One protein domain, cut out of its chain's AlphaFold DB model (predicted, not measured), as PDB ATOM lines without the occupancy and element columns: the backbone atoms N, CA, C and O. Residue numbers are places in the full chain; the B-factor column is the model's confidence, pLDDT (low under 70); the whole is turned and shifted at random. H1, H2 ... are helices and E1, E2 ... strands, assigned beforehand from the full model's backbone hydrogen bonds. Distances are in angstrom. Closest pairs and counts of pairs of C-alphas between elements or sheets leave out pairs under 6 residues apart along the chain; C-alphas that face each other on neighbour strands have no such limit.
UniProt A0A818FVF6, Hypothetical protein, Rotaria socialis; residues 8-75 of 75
ATOM      1  N   LEU A   8     -23.249  25.541 -12.404       88.00
ATOM      2  CA  LEU A   8     -21.886  25.155 -12.068       88.00
ATOM      3  C   LEU A   8     -21.011  25.368 -13.304       88.00
ATOM      4  O   LEU A   8     -21.335  24.875 -14.379       88.00
ATOM      5  N   TYR A   9     -19.913  26.099 -13.137       89.25
ATOM      6  CA  TYR A   9     -18.874  26.236 -14.153       89.25
ATOM      7  C   TYR A   9     -17.750  25.254 -13.818       89.25
ATOM      8  O   TYR A   9     -17.185  25.328 -12.724       89.25
ATOM      9  N   LEU A  10     -17.452  24.331 -14.729       89.69
ATOM     10  CA  LEU A  10     -16.379  23.347 -14.597       89.69
ATOM     11  C   LEU A  10     -15.303  23.642 -15.642       89.69
ATOM     12  O   LEU A  10     -15.606  23.674 -16.829       89.69
ATOM     13  N   VAL A  11     -14.065  23.831 -15.189       88.56
ATOM     14  CA  VAL A  11     -12.884  23.904 -16.056       88.56
ATOM     15  C   VAL A  11     -12.162  22.567 -15.975       88.56
ATOM     16  O   VAL A  11     -11.825  22.117 -14.876       88.56
ATOM     17  N   ALA A  12     -11.962  21.930 -17.121       87.50
ATOM     18  CA  ALA A  12     -11.324  20.629 -17.257       87.50
ATOM     19  C   ALA A  12     -10.190  20.702 -18.281       87.50
ATOM     20  O   ALA A  12     -10.243  21.483 -19.225       87.50
ATOM     21  N   VAL A  13      -9.161  19.881 -18.093       85.19
ATOM     22  CA  VAL A  13      -8.035  19.763 -19.024       85.19
ATOM     23  C   VAL A  13      -8.036  18.375 -19.644       85.19
ATOM     24  O   VAL A  13      -8.319  17.392 -18.959       85.19
ATOM     25  N   CYS A  14      -7.690  18.295 -20.923       83.31
ATOM     26  CA  CYS A  14      -7.570  17.055 -21.671       83.31
ATOM     27  C   CYS A  14      -6.145  16.933 -22.229       83.31
ATOM     28  O   CYS A  14      -5.672  17.807 -22.963       83.31
ATOM     29  N   TYR A  15      -5.442  15.865 -21.858       81.19
ATOM     30  CA  TYR A  15      -4.073  15.579 -22.303       81.19
ATOM     31  C   TYR A  15      -4.053  14.486 -23.378       81.19
ATOM     32  O   TYR A  15      -4.934  13.629 -23.408       81.19
ATOM     33  N   ASP A  16      -3.024  14.471 -24.233       76.50
ATOM     34  CA  ASP A  16      -2.820  13.394 -25.221       76.50
ATOM     35  C   ASP A  16      -2.168  12.122 -24.656       76.50
ATOM     36  O   ASP A  16      -2.118  11.101 -25.343       76.50
ATOM     37  N   ASP A  17      -1.665  12.166 -23.418       76.50
ATOM     38  CA  ASP A  17      -0.977  11.046 -22.774       76.50
ATOM     39  C   ASP A  17      -1.906  10.321 -21.779       76.50
ATOM     40  O   ASP A  17      -2.120  10.819 -20.669       76.50
ATOM     41  N   PRO A  18      -2.430   9.125 -22.117       70.44
ATOM     42  CA  PRO A  18      -3.301   8.357 -21.226       70.44
ATOM     43  C   PRO A  18      -2.574   7.826 -19.981       70.44
ATOM     44  O   PRO A  18      -3.220   7.395 -19.027       70.44
ATOM     45  N   GLU A  19      -1.235   7.836 -19.963       73.88
ATOM     46  CA  GLU A  19      -0.446   7.434 -18.794       73.88
ATOM     47  C   GLU A  19      -0.283   8.579 -17.779       73.88
ATOM     48  O   GLU A  19       0.179   8.351 -16.651       73.88
ATOM     49  N   LEU A  20      -0.679   9.807 -18.137       74.88
ATOM     50  CA  LEU A  20      -0.669  10.941 -17.223       74.88
ATOM     51  C   LEU A  20      -1.822  10.826 -16.218       74.88
ATOM     52  O   LEU A  20      -2.941  11.279 -16.429       74.88
ATOM     53  N   THR A  21      -1.508  10.234 -15.072       74.19
ATOM     54  CA  THR A  21      -2.454  10.000 -13.970       74.19
ATOM     55  C   THR A  21      -2.381  11.059 -12.867       74.19
ATOM     56  O   THR A  21      -3.052  10.924 -11.848       74.19
ATOM     57  N   GLY A  22      -1.556  12.100 -13.030       71.50
ATOM     58  CA  GLY A  22      -1.331  13.123 -12.005       71.50
ATOM     59  C   GLY A  22      -2.457  14.155 -11.902       71.50
ATOM     60  O   GLY A  22      -3.305  14.219 -12.785       71.50
ATOM     61  N   PRO A  23      -2.465  14.986 -10.843       71.06
ATOM     62  CA  PRO A  23      -3.247  16.210 -10.838       71.06
ATOM     63  C   PRO A  23      -2.572  17.304 -11.704       71.06
ATOM     64  O   PRO A  23      -1.350  17.470 -11.618       71.06
ATOM     65  N   PRO A  24      -3.350  18.097 -12.465       78.75
ATOM     66  CA  PRO A  24      -4.774  17.884 -12.723       78.75
ATOM     67  C   PRO A  24      -4.993  16.638 -13.598       78.75
ATOM     68  O   PRO A  24      -4.226  16.377 -14.520       78.75
ATOM     69  N   HIS A  25      -6.032  15.862 -13.280       84.62
ATOM     70  CA  HIS A  25      -6.388  14.675 -14.055       84.62
ATOM     71  C   HIS A  25      -6.996  15.086 -15.397       84.62
ATOM     72  O   HIS A  25      -7.716  16.084 -15.462       84.62
ATOM     73  N   SER A  26      -6.736  14.290 -16.436       86.31
ATOM     74  CA  SER A  26      -7.408  14.450 -17.725       86.31
ATOM     75  C   SER A  26      -8.897  14.146 -17.569       86.31
ATOM     76  O   SER A  26      -9.243  13.087 -17.047       86.31
ATOM     77  N   VAL A  27      -9.759  15.060 -18.012       87.06
ATOM     78  CA  VAL A  27     -11.221  14.909 -18.006       87.06
ATOM     79  C   VAL A  27     -11.738  15.376 -19.362       87.06
ATOM     80  O   VAL A  27     -11.513  16.530 -19.731       87.06
ATOM     81  N   SER A  28     -12.405  14.489 -20.101       86.31
ATOM     82  CA  SER A  28     -12.985  14.820 -21.407       86.31
ATOM     83  C   SER A  28     -14.431  15.328 -21.304       86.31
ATOM     84  O   SER A  28     -15.068  15.273 -20.245       86.31
ATOM     85  N   ASP A  29     -14.988  15.788 -22.429       87.88
ATOM     86  CA  ASP A  29     -16.413  16.113 -22.541       87.88
ATOM     87  C   ASP A  29     -17.309  14.909 -22.191       87.88
ATOM     88  O   ASP A  29     -18.321  15.062 -21.499       87.88
ATOM     89  N   GLU A  30     -16.937  13.698 -22.617       89.75
ATOM     90  CA  GLU A  30     -17.684  12.473 -22.315       89.75
ATOM     91  C   GLU A  30     -17.710  12.167 -20.815       89.75
ATOM     92  O   GLU A  30     -18.754  11.752 -20.303       89.75
ATOM     93  N   ASP A  31     -16.611  12.416 -20.100       90.62
ATOM     94  CA  ASP A  31     -16.543  12.237 -18.646       90.62
ATOM     95  C   ASP A  31     -17.475  13.218 -17.923       90.62
ATOM     96  O   ASP A  31     -18.234  12.828 -17.029       90.62
ATOM     97  N   ALA A  32     -17.481  14.490 -18.337       89.31
ATOM     98  CA  ALA A  32     -18.382  15.499 -17.781       89.31
ATOM     99  C   ALA A  32     -19.858  15.131 -18.028       89.31
ATOM    100  O   ALA A  32     -20.693  15.223 -17.117       89.31
ATOM    101  N   ILE A  33     -20.183  14.648 -19.232       91.56
ATOM    102  CA  ILE A  33     -21.526  14.165 -19.584       91.56
ATOM    103  C   ILE A  33     -21.909  12.935 -18.767       91.56
ATOM    104  O   ILE A  33     -23.030  12.866 -18.256       91.56
ATOM    105  N   PHE A  34     -20.994  11.985 -18.598       94.06
ATOM    106  CA  PHE A  34     -21.229  10.790 -17.800       94.06
ATOM    107  C   PHE A  34     -21.533  11.134 -16.335       94.06
ATOM    108  O   PHE A  34     -22.493  10.613 -15.761       94.06
ATOM    109  N   LEU A  35     -20.763  12.051 -15.742       91.56
ATOM    110  CA  LEU A  35     -20.899  12.426 -14.333       91.56
ATOM    111  C   LEU A  35     -22.142  13.284 -14.056       91.56
ATOM    112  O   LEU A  35     -22.835  13.056 -13.063       91.56
ATOM    113  N   PHE A  36     -22.441  14.263 -14.915       91.00
ATOM    114  CA  PHE A  36     -23.463  15.279 -14.626       91.00
ATOM    115  C   PHE A  36     -24.706  15.203 -15.526       91.00
ATOM    116  O   PHE A  36     -25.762  15.710 -15.143       91.00
ATOM    117  N   GLY A  37     -24.645  14.545 -16.688       91.00
ATOM    118  CA  GLY A  37     -25.697  14.596 -17.717       91.00
ATOM    119  C   GLY A  37     -27.021  13.926 -17.325       91.00
ATOM    120  O   GLY A  37     -28.088  14.240 -17.869       91.00
ATOM    121  N   SER A  38     -26.990  13.033 -16.329       92.50
ATOM    122  CA  SER A  38     -28.200  12.405 -15.783       92.50
ATOM    123  C   SER A  38     -29.110  13.426 -15.083       92.50
ATOM    124  O   SER A  38     -30.328  13.402 -15.275       92.50
ATOM    125  N   ILE A  39     -28.525  14.381 -14.356       89.94
ATOM    126  CA  ILE A  39     -29.232  15.352 -13.502       89.94
ATOM    127  C   ILE A  39     -29.196  16.792 -14.029       89.94
ATOM    128  O   ILE A  39     -30.027  17.612 -13.633       89.94
ATOM    129  N   CYS A  40     -28.270  17.097 -14.934       90.88
ATOM    130  CA  CYS A  40     -28.041  18.436 -15.456       90.88
ATOM    131  C   CYS A  40     -28.078  18.453 -16.985       90.88
ATOM    132  O   CYS A  40     -27.833  17.444 -17.647       90.88
ATOM    133  N   SER A  41     -28.392  19.616 -17.542       90.38
ATOM    134  CA  SER A  41     -28.032  19.983 -18.910       90.38
ATOM    135  C   SER A  41     -26.605  20.530 -18.897       90.38
ATOM    136  O   SER A  41     -26.231  21.232 -17.957       90.38
ATOM    137  N   ILE A  42     -25.810  20.194 -19.909       90.69
ATOM    138  CA  ILE A  42     -24.397  20.581 -19.992       90.69
ATOM    139  C   ILE A  42     -24.172  21.280 -21.326       90.69
ATOM    140  O   ILE A  42     -24.515  20.734 -22.374       90.69
ATOM    141  N   GLU A  43     -23.596  22.474 -21.273       89.25
ATOM    142  CA  GLU A  43     -23.085  23.202 -22.431       89.25
ATOM    143  C   GLU A  43     -21.557  23.244 -22.327       89.25
ATOM    144  O   GLU A  43     -21.029  23.739 -21.335       89.25
ATOM    145  N   SER A  44     -20.848  22.715 -23.325       86.00
ATOM    146  CA  SER A  44     -19.380  22.714 -23.374       86.00
ATOM    147  C   SER A  44     -18.868  23.734 -24.385       86.00
ATOM    148  O   SER A  44     -19.394  23.835 -25.496       86.00
ATOM    149  N   ILE A  45     -17.806  24.451 -24.025       82.38
ATOM    150  CA  ILE A  45     -17.018  25.276 -24.942       82.38
ATOM    151  C   ILE A  45     -15.559  24.832 -24.821       82.38
ATOM    152  O   ILE A  45     -14.987  24.889 -23.733       82.38
ATOM    153  N   SER A  46     -14.965  24.400 -25.938       78.81
ATOM    154  CA  SER A  46     -13.526  24.125 -26.020       78.81
ATOM    155  C   SER A  46     -12.767  25.451 -26.108       78.81
ATOM    156  O   SER A  46     -13.035  26.287 -26.979       78.81
ATOM    157  N   ILE A  47     -11.851  25.666 -25.169       76.94
ATOM    158  CA  ILE A  47     -10.960  26.822 -25.102       76.94
ATOM    159  C   ILE A  47      -9.638  26.401 -25.749       76.94
ATOM    160  O   ILE A  47      -8.662  26.045 -25.094       76.94
ATOM    161  N   ASN A  48      -9.615  26.437 -27.079       63.97
ATOM    162  CA  ASN A  48      -8.414  26.169 -27.864       63.97
ATOM    163  C   ASN A  48      -7.555  27.431 -27.970       63.97
ATOM    164  O   ASN A  48      -7.604  28.107 -28.995       63.97
ATOM    165  N   ASP A  49      -6.774  27.765 -26.933       55.19
ATOM    166  CA  ASP A  49      -5.708  28.765 -27.129       55.19
ATOM    167  C   ASP A  49      -4.476  28.701 -26.213       55.19
ATOM    168  O   ASP A  49      -3.751  29.683 -26.061       55.19
ATOM    169  N   THR A  50      -4.145  27.545 -25.636       50.53
ATOM    170  CA  THR A  50      -2.852  27.404 -24.953       50.53
ATOM    171  C   THR A  50      -2.156  26.115 -25.330       50.53
ATOM    172  O   THR A  50      -2.100  25.157 -24.567       50.53
ATOM    173  N   THR A  51      -1.474  26.165 -26.476       49.03
ATOM    174  CA  THR A  51      -0.242  25.396 -26.721       49.03
ATOM    175  C   THR A  51       0.860  25.867 -25.755       49.03
ATOM    176  O   THR A  51       1.933  26.309 -26.156       49.03
ATOM    177  N   ALA A  52       0.589  25.862 -24.451       53.09
ATOM    178  CA  ALA A  52       1.639  25.876 -23.460       53.09
ATOM    179  C   ALA A  52       2.122  24.431 -23.411       53.09
ATOM    180  O   ALA A  52       1.460  23.584 -22.818       53.09
ATOM    181  N   ASP A  53       3.227  24.137 -24.101       52.47
ATOM    182  CA  ASP A  53       3.976  22.898 -23.905       52.47
ATOM    183  C   ASP A  53       4.299  22.800 -22.409       52.47
ATOM    184  O   ASP A  53       5.279  23.367 -21.916       52.47
ATOM    185  N   PHE A  54       3.416  22.158 -21.650       54.44
ATOM    186  CA  PHE A  54       3.559  22.065 -20.215       54.44
ATOM    187  C   PHE A  54       4.654  21.034 -19.974       54.44
ATOM    188  O   PHE A  54       4.445  19.824 -20.071       54.44
ATOM    189  N   ILE A  55       5.870  21.512 -19.705       48.53
ATOM    190  CA  ILE A  55       6.983  20.663 -19.284       48.53
ATOM    191  C   ILE A  55       6.667  20.225 -17.853       48.53
ATOM    192  O   ILE A  55       7.127  20.818 -16.879       48.53
ATOM    193  N   ALA A  56       5.823  19.204 -17.721       51.03
ATOM    194  CA  ALA A  56       5.438  18.615 -16.451       51.03
ATOM    195  C   ALA A  56       6.627  17.856 -15.846       51.03
ATOM    196  O   ALA A  56       6.636  16.640 -15.900       51.03
ATOM    197  N   ASN A  57       7.646  18.567 -15.331       45.31
ATOM    198  CA  ASN A  57       8.731  18.163 -14.405       45.31
ATOM    199  C   ASN A  57       9.354  16.749 -14.520       45.31
ATOM    200  O   ASN A  57      10.041  16.262 -13.622       45.31
ATOM    201  N   SER A  58       9.160  16.092 -15.646       48.94
ATOM    202  CA  SER A  58       9.446  14.702 -15.941       48.94
ATOM    203  C   SER A  58      10.024  14.710 -17.343       48.94
ATOM    204  O   SER A  58       9.679  15.548 -18.170       48.94
ATOM    205  N   ARG A  59      10.942  13.801 -17.646       55.69
ATOM    206  CA  ARG A  59      11.697  13.748 -18.911       55.69
ATOM    207  C   ARG A  59      10.830  13.422 -20.148       55.69
ATOM    208  O   ARG A  59      11.359  12.987 -21.165       55.69
ATOM    209  N   ARG A  60       9.513  13.611 -20.056       60.62
ATOM    210  CA  ARG A  60       8.474  13.247 -21.010       60.62
ATOM    211  C   ARG A  60       7.700  14.515 -21.372       60.62
ATOM    212  O   ARG A  60       7.186  15.202 -20.495       60.62
ATOM    213  N   LYS A  61       7.685  14.857 -22.659       62.38
ATOM    214  CA  LYS A  61       6.878  15.968 -23.169       62.38
ATOM    215  C   LYS A  61       5.425  15.500 -23.181       62.38
ATOM    216  O   LYS A  61       5.126  14.543 -23.882       62.38
ATOM    217  N   VAL A  62       4.581  16.141 -22.386       66.06
ATOM    218  CA  VAL A  62       3.134  15.911 -22.351       66.06
ATOM    219  C   VAL A  62       2.493  17.099 -23.044       66.06
ATOM    220  O   VAL A  62       2.851  18.241 -22.732       66.06
ATOM    221  N   ARG A  63       1.589  16.857 -23.992       67.44
ATOM    222  CA  ARG A  63       0.918  17.938 -24.704       67.44
ATOM    223  C   ARG A  63      -0.491  18.094 -24.148       67.44
ATOM    224  O   ARG A  63      -1.279  17.152 -24.112       67.44
ATOM    225  N   LEU A  64      -0.810  19.308 -23.711       70.38
ATOM    226  CA  LEU A  64      -2.196  19.688 -23.474       70.38
ATOM    227  C   LEU A  64      -2.904  19.711 -24.835       70.38
ATOM    228  O   LEU A  64      -2.447  20.407 -25.746       70.38
ATOM    229  N   MET A  65      -3.953  18.905 -24.985       72.75
ATOM    230  CA  MET A  65      -4.763  18.876 -26.201       72.75
ATOM    231  C   MET A  65      -5.771  20.009 -26.165       72.75
ATOM    232  O   MET A  65      -5.748  20.859 -27.049       72.75
ATOM    233  N   GLU A  66      -6.599  20.033 -25.121       75.06
ATOM    234  CA  GLU A  66      -7.715  20.966 -25.000       75.06
ATOM    235  C   GLU A  66      -7.967  21.333 -23.534       75.06
ATOM    236  O   GLU A  66      -7.712  20.549 -22.616       75.06
ATOM    237  N   GLU A  67      -8.486  22.539 -23.317       80.44
ATOM    238  CA  GLU A  67      -9.099  22.949 -22.057       80.44
ATOM    239  C   GLU A  67     -10.593  23.165 -22.314       80.44
ATOM    240  O   GLU A  67     -10.978  23.865 -23.249       80.44
ATOM    241  N   HIS A  68     -11.446  22.552 -21.503       80.56
ATOM    242  CA  HIS A  68     -12.896  22.619 -21.642       80.56
ATOM    243  C   HIS A  68     -13.484  23.495 -20.539       80.56
ATOM    244  O   HIS A  68     -13.162  23.335 -19.358       80.56
ATOM    245  N   LEU A  69     -14.398  24.389 -20.915       86.69
ATOM    246  CA  LEU A  69     -15.289  25.074 -19.987       86.69
ATOM    247  C   LEU A  69     -16.704  24.522 -20.157       86.69
ATOM    248  O   LEU A  69     -17.344  24.743 -21.186       86.69
ATOM    249  N   HIS A  70     -17.209  23.852 -19.126       85.69
ATOM    250  CA  HIS A  70     -18.572  23.335 -19.089       85.69
ATOM    251  C   HIS A  70     -19.465  24.211 -18.206       85.69
ATOM    252  O   HIS A  70     -19.161  24.453 -17.035       85.69
ATOM    253  N   LEU A  71     -20.605  24.635 -18.745       89.56
ATOM    254  CA  LEU A  71     -21.724  25.193 -17.997       89.56
ATOM    255  C   LEU A  71     -22.734  24.076 -17.709       89.56
ATOM    256  O   LEU A  71     -23.417  23.575 -18.599       89.56
ATOM    257  N   ILE A  72     -22.834  23.698 -16.441       86.69
ATOM    258  CA  ILE A  72     -23.700  22.632 -15.944       86.69
ATOM    259  C   ILE A  72     -24.902  23.278 -15.249       86.69
ATOM    260  O   ILE A  72     -24.747  24.022 -14.278       86.69
ATOM    261  N   ILE A  73     -26.107  22.991 -15.732       84.69
ATOM    262  CA  ILE A  73     -27.361  23.589 -15.258       84.69
ATOM    263  C   ILE A  73     -28.284  22.474 -14.779       84.69
ATOM    264  O   ILE A  73     -28.607  21.564 -15.542       84.69
ATOM    265  N   ARG A  74     -28.737  22.535 -13.524       80.00
ATOM    266  CA  ARG A  74     -29.709  21.559 -13.008       80.00
ATOM    267  C   ARG A  74     -31.030  21.644 -13.792       80.00
ATOM    268  O   ARG A  74     -31.524  22.749 -14.004       80.00
ATOM    269  N   LYS A  75     -31.560  20.484 -14.203       76.25
ATOM    270  CA  LYS A  75     -32.872  20.357 -14.868       76.25
ATOM    271  C   LYS A  75     -34.028  20.740 -13.943       76.25
ATOM    272  O   LYS A  75     -33.896  20.526 -12.713       76.25
TER     273      LYS A  75
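AT A GLANCE: This is residues 8 to 75 of the 75 residues of the protein "Hypothetical protein" of Rotaria socialis (UniProt A0A818FVF6). A twisted sheet of three long strands makes a wall, with the short helix H1 over one face and the long loop of residues 48 to 63 reaching beyond one end. The 68 printed residues hold three named strands and one named helix, in the order E1, H1, E2, E3; the sheet's order is E1, E3, E2, all antiparallel, and the class is mixed, helices and strands. The whole is only just loose, close to compact, with a radius of gyration of the C-alphas of 13.3 A, and only just elongated, spanning 45 by 23 by 14 A.

IN THESE COORDINATES: Find C-alpha 64 at (-2.196, 19.688, -23.474); from there E3, residues 64 to 74, runs 29.5 A. E1, residues 8 to 15, starts at C-alpha 8, (-21.886, 25.155, -12.068), and runs 22.7 A. E2, residues 40 to 47, runs 21.3 A, and H1, residues 29 to 36, runs 10.6 A.

HOW THE PARTS SIT: Start at inner strand E3. Edge strand E1 is antiparallel to it at 158 degrees; look for N 10 and O 70, 2.9 A apart, within hydrogen-bond range. Edge strand E2 forms a hairpin with E3, antiparallel at 153 degrees, with N 43 and O 71 within range at 2.9 A. H1 is on the sheet; its closest C-alphas to E2 are Ile 33 and Ile 42, 7.0 A. E1, H1 and E2 form a split strand-helix-strand unit, two strands running the same way with E3 between them, and its crossover is right-handed. In H1 every O i to N i+4 pair is within hydrogen-bond range.

THE WHOLE: The farthest C-alphas, Arg 59 and Lys 75, are 45.2 A apart. The printed part has no cut. The links E1 to H1 and E2 to E3 are long. Residues 48 to 63 have pLDDT under 70.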